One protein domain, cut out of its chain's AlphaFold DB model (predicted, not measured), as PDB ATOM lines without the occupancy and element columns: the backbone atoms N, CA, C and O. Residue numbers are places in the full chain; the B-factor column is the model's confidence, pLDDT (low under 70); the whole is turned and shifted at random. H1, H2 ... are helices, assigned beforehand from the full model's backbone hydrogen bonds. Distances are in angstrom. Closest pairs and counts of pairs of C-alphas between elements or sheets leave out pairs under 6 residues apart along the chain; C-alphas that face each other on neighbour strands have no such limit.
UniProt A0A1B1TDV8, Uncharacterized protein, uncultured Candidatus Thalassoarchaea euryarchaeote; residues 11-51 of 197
ATOM      1  N   HIS A  11      -5.858 -21.587  23.236       91.19
ATOM      2  CA  HIS A  11      -6.921 -22.201  24.034       91.19
ATOM      3  C   HIS A  11      -8.148 -22.575  23.185       91.19
ATOM      4  O   HIS A  11      -8.767 -23.613  23.433       91.19
ATOM      5  N   GLU A  12      -8.476 -21.791  22.152       90.38
ATOM      6  CA  GLU A  12      -9.595 -22.087  21.254       90.38
ATOM      7  C   GLU A  12      -9.287 -23.270  20.319       90.38
ATOM      8  O   GLU A  12     -10.163 -24.093  20.041       90.38
ATOM      9  N   TYR A  13      -8.034 -23.456  19.902       92.44
ATOM     10  CA  TYR A  13      -7.592 -24.645  19.181       92.44
ATOM     11  C   TYR A  13      -7.775 -25.911  20.024       92.44
ATOM     12  O   TYR A  13      -8.378 -26.878  19.556       92.44
ATOM     13  N   HIS A  14      -7.343 -25.916  21.287       92.62
ATOM     14  CA  HIS A  14      -7.534 -27.080  22.161       92.62
ATOM     15  C   HIS A  14      -9.012 -27.325  22.500       92.62
ATOM     16  O   HIS A  14      -9.472 -28.475  22.502       92.62
ATOM     17  N   ARG A  15      -9.789 -26.256  22.717       93.81
ATOM     18  CA  ARG A  15     -11.237 -26.337  22.950       93.81
ATOM     19  C   ARG A  15     -11.963 -26.907  21.735       93.81
ATOM     20  O   ARG A  15     -12.713 -27.875  21.860       93.81
ATOM     21  N   SER A  16     -11.686 -26.389  20.543       92.25
ATOM     22  CA  SER A  16     -12.274 -26.881  19.295       92.25
ATOM     23  C   SER A  16     -11.804 -28.296  18.943       92.25
ATOM     24  O   SER A  16     -12.601 -29.092  18.448       92.25
ATOM     25  N   ALA A  17     -10.557 -28.669  19.247       91.94
ATOM     26  CA  ALA A  17     -10.073 -30.041  19.113       91.94
ATOM     27  C   ALA A  17     -10.851 -31.001  20.024       91.94
ATOM     28  O   ALA A  17     -11.245 -32.085  19.587       91.94
ATOM     29  N   THR A  18     -11.134 -30.585  21.259       94.50
ATOM     30  CA  THR A  18     -11.941 -31.360  22.212       94.50
ATOM     31  C   THR A  18     -13.376 -31.514  21.716       94.50
ATOM     32  O   THR A  18     -13.875 -32.633  21.626       94.50
ATOM     33  N   ILE A  19     -14.007 -30.425  21.271       93.50
ATOM     34  CA  ILE A  19     -15.358 -30.452  20.692       93.50
ATOM     35  C   ILE A  19     -15.407 -31.342  19.442       93.50
ATOM     36  O   ILE A  19     -16.340 -32.124  19.279       93.50
ATOM     37  N   LYS A  20     -14.393 -31.293  18.569       94.06
ATOM     38  CA  LYS A  20     -14.304 -32.167  17.386       94.06
ATOM     39  C   LYS A  20     -14.206 -33.645  17.768       94.06
ATOM     40  O   LYS A  20     -14.844 -34.470  17.112       94.06
ATOM     41  N   ARG A  21     -13.438 -33.988  18.810       93.56
ATOM     42  CA  ARG A  21     -13.364 -35.366  19.331       93.56
ATOM     43  C   ARG A  21     -14.720 -35.821  19.863       93.56
ATOM     44  O   ARG A  21     -15.189 -36.876  19.454       93.56
ATOM     45  N   LEU A  22     -15.375 -34.995  20.678       94.19
ATOM     46  CA  LEU A  22     -16.706 -35.290  21.215       94.19
ATOM     47  C   LEU A  22     -17.747 -35.449  20.105       94.19
ATOM     48  O   LEU A  22     -18.491 -36.421  20.095       94.19
ATOM     49  N   ARG A  23     -17.746 -34.562  19.103       93.56
ATOM     50  CA  ARG A  23     -18.641 -34.654  17.939       93.56
ATOM     51  C   ARG A  23     -18.484 -35.978  17.195       93.56
ATOM     52  O   ARG A  23     -19.466 -36.516  16.694       93.56
ATOM     53  N   LYS A  24     -17.257 -36.500  17.097       92.31
ATOM     54  CA  LYS A  24     -17.012 -37.812  16.492       92.31
ATOM     55  C   LYS A  24     -17.661 -38.920  17.319       92.31
ATOM     56  O   LYS A  24     -18.269 -39.791  16.712       92.31
ATOM     57  N   SER A  25     -17.541 -38.876  18.647       90.06
ATOM     58  CA  SER A  25     -18.201 -39.834  19.540       90.06
ATOM     59  C   SER A  25     -19.718 -39.761  19.387       90.06
ATOM     60  O   SER A  25     -20.298 -40.744  18.947       90.06
ATOM     61  N   TYR A  26     -20.328 -38.586  19.571       92.75
ATOM     62  CA  TYR A  26     -21.779 -38.398  19.423       92.75
ATOM     63  C   TYR A  26     -22.297 -38.848  18.051       92.75
ATOM     64  O   TYR A  26     -23.284 -39.563  17.956       92.75
ATOM     65  N   SER A  27     -21.573 -38.550  16.967       93.38
ATOM     66  CA  SER A  27     -21.966 -39.018  15.631       93.38
ATOM     67  C   SER A  27     -21.920 -40.543  15.470       93.38
ATOM     68  O   SER A  27     -22.581 -41.072  14.579       93.38
ATOM     69  N   GLN A  28     -21.098 -41.255  16.243       88.25
ATOM     70  CA  GLN A  28     -21.103 -42.720  16.264       88.25
ATOM     71  C   GLN A  28     -22.219 -43.252  17.164       88.25
ATOM     72  O   GLN A  28     -22.841 -44.248  16.805       88.25
ATOM     73  N   GLU A  29     -22.510 -42.575  18.275       89.94
ATOM     74  CA  GLU A  29     -23.656 -42.889  19.135       89.94
ATOM     75  C   GLU A  29     -24.965 -42.808  18.346       89.94
ATOM     76  O   GLU A  29     -25.687 -43.799  18.299       89.94
ATOM     77  N   ASP A  30     -25.182 -41.721  17.598       91.19
ATOM     78  CA  ASP A  30     -26.341 -41.541  16.706       91.19
ATOM     79  C   ASP A  30     -26.450 -42.632  15.624       91.19
ATOM     80  O   ASP A  30     -27.526 -42.912  15.101       91.19
ATOM     81  N   LYS A  31     -25.328 -43.263  15.256       89.12
ATOM     82  CA  LYS A  31     -25.282 -44.379  14.290       89.12
ATOM     83  C   LYS A  31     -25.557 -45.744  14.934       89.12
ATOM     84  O   LYS A  31     -25.378 -46.773  14.267       89.12
ATOM     85  N   GLY A  32     -25.943 -45.763  16.207       88.25
ATOM     86  CA  GLY A  32     -26.232 -46.973  16.966       88.25
ATOM     87  C   GLY A  32     -24.970 -47.723  17.382       88.25
ATOM     88  O   GLY A  32     -24.928 -48.951  17.307       88.25
ATOM     89  N   LEU A  33     -23.899 -47.012  17.767       85.00
ATOM     90  CA  LEU A  33     -22.706 -47.648  18.346       85.00
ATOM     91  C   LEU A  33     -23.072 -48.470  19.591       85.00
ATOM     92  O   LEU A  33     -22.577 -49.583  19.757       85.00
ATOM     93  N   TRP A  34     -23.971 -47.935  20.420       84.56
ATOM     94  CA  TRP A  34     -24.463 -48.587  21.632       84.56
ATOM     95  C   TRP A  34     -25.406 -49.755  21.326       84.56
ATOM     96  O   TRP A  34     -25.264 -50.816  21.930       84.56
ATOM     97  N   ASP A  35     -26.262 -49.628  20.311       86.88
ATOM     98  CA  ASP A  35     -27.174 -50.704  19.886       86.88
ATOM     99  C   ASP A  35     -26.426 -51.933  19.345       86.88
ATOM    100  O   ASP A  35     -26.927 -53.052  19.364       86.88
ATOM    101  N   LYS A  36     -25.193 -51.737  18.862       86.69
ATOM    102  CA  LYS A  36     -24.314 -52.805  18.360       86.69
ATOM    103  C   LYS A  36     -23.321 -53.304  19.407       86.69
ATOM    104  O   LYS A  36     -22.439 -54.093  19.059       86.69
ATOM    105  N   SER A  37     -23.433 -52.853  20.658       88.06
ATOM    106  CA  SER A  37     -22.509 -53.226  21.735       88.06
ATOM    107  C   SER A  37     -22.489 -54.736  21.964       88.06
ATOM    108  O   SER A  37     -21.413 -55.325  21.966       88.06
ATOM    109  N   GLU A  38     -23.654 -55.380  22.028       90.12
ATOM    110  CA  GLU A  38     -23.769 -56.833  22.210       90.12
ATOM    111  C   GLU A  38     -23.094 -57.617  21.077       90.12
ATOM    112  O   GLU A  38     -22.374 -58.581  21.319       90.12
ATOM    113  N   ILE A  39     -23.252 -57.169  19.826       90.50
ATOM    114  CA  ILE A  39     -22.614 -57.794  18.658       90.50
ATOM    115  C   ILE A  39     -21.094 -57.605  18.710       90.50
ATOM    116  O   ILE A  39     -20.338 -58.515  18.366       90.50
ATOM    117  N   ALA A  40     -20.631 -56.425  19.128       88.88
ATOM    118  CA  ALA A  40     -19.210 -56.142  19.277       88.88
ATOM    119  C   ALA A  40     -18.579 -56.987  20.392       88.88
ATOM    120  O   ALA A  40     -17.506 -57.549  20.180       88.88
ATOM    121  N   VAL A  41     -19.261 -57.123  21.534       91.50
ATOM    122  CA  VAL A  41     -18.843 -57.984  22.649       91.50
ATOM    123  C   VAL A  41     -18.800 -59.435  22.198       91.50
ATOM    124  O   VAL A  41     -17.747 -60.053  22.294       91.50
ATOM    125  N   LYS A  42     -19.870 -59.940  21.579       93.06
ATOM    126  CA  LYS A  42     -19.912 -61.305  21.046       93.06
ATOM    127  C   LYS A  42     -18.771 -61.578  20.063       93.06
ATOM    128  O   LYS A  42     -18.123 -62.614  20.132       93.06
ATOM    129  N   LYS A  43     -18.470 -60.633  19.169       92.88
ATOM    130  CA  LYS A  43     -17.342 -60.762  18.237       92.88
ATOM    131  C   LYS A  43     -15.992 -60.793  18.960       92.88
ATOM    132  O   LYS A  43     -15.098 -61.521  18.540       92.88
ATOM    133  N   LEU A  44     -15.824 -59.997  20.014       90.00
ATOM    134  CA  LEU A  44     -14.613 -60.017  20.838       90.00
ATOM    135  C   LEU A  44     -14.486 -61.323  21.629       90.00
ATOM    136  O   LEU A  44     -13.382 -61.841  21.749       90.00
ATOM    137  N   GLU A  45     -15.594 -61.873  22.123       91.00
ATOM    138  CA  GLU A  45     -15.649 -63.185  22.774       91.00
ATOM    139  C   GLU A  45     -15.308 -64.313  21.796       91.00
ATOM    140  O   GLU A  45     -14.496 -65.183  22.097       91.00
ATOM    141  N   GLU A  46     -15.850 -64.271  20.578       92.38
ATOM    142  CA  GLU A  46     -15.485 -65.204  19.512       92.38
ATOM    143  C   GLU A  46     -13.981 -65.116  19.213       92.38
ATOM    144  O   GLU A  46     -13.297 -66.136  19.198       92.38
ATOM    145  N   GLN A  47     -13.432 -63.905  19.082       86.19
ATOM    146  CA  GLN A  47     -12.000 -63.687  18.844       86.19
ATOM    147  C   GLN A  47     -11.103 -64.102  20.016       86.19
ATOM    148  O   GLN A  47      -9.967 -64.513  19.787       86.19
ATOM    149  N   SER A  48     -11.569 -63.973  21.260       81.31
ATOM    150  CA  SER A  48     -10.805 -64.390  22.440       81.31
ATOM    151  C   SER A  48     -10.849 -65.904  22.643       81.31
ATOM    152  O   SER A  48      -9.856 -66.494  23.072       81.31
ATOM    153  N   SER A  49     -11.970 -66.539  22.291       80.25
ATOM    154  CA  SER A  49     -12.135 -67.994  22.302       80.25
ATOM    155  C   SER A  49     -11.426 -68.685  21.131       80.25
ATOM    156  O   SER A  49     -11.085 -69.868  21.220       80.25
ATOM    157  N   GLU A  50     -11.169 -67.959  20.038       84.94
ATOM    158  CA  GLU A  50     -10.481 -68.491  18.871       84.94
ATOM    159  C   GLU A  50      -9.031 -68.850  19.220       84.94
ATOM    160  O   GLU A  50      -8.164 -68.003  19.452       84.94
ATOM    161  N   GLN A  51      -8.734 -70.151  19.211       78.31
ATOM    162  CA  GLN A  51      -7.368 -70.642  19.352       78.31
ATOM    163  C   GLN A  51      -6.592 -70.380  18.060       78.31
ATOM    164  O   GLN A  51      -6.500 -71.224  17.163       78.31
TER     165      GLN A  51
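Overview. This is residues 11 to 51 of the 197 residues of an uncharacterized protein of uncultured Candidatus Thalassoarchaea euryarchaeote (UniProt A0A1B1TDV8). Two helices, H1 and then the shorter H2, make the arms of a wide, open V, with the link of residues 30 to 36 at its corner and nothing packed between the arms. The 41 printed residues hold two named helices and no named strand; the class is all helix. The whole is extended, with a radius of gyration of the C-alphas of 15.7 A and spans of 48 by 22 by 7 A.

Along the chain. H1, residues 11 to 29, is 27.1 A long and begins at C-alpha 11 (-6.921, -22.201, 24.034). H2, residues 37 to 49, is 18.1 A long and ends at C-alpha 49 (-12.135, -67.994, 22.302).

Arrangement. H1 and H2 are apart, with no C-alpha of the one within 8 A of the other. From first to last C-alpha, y falls in both helices, while x falls in H1 and rises in H2. In H1 and H2 every O i to N i+4 pair is within hydrogen-bond range.

Size, cuts and confidence. The C-alphas of His 11 and Gln 51, the two farthest apart, are 48.7 A apart. The link from H1 to H2 is short, with 7 residues. The printed part has no cut, and no printed residue is under 70 in pLDDT.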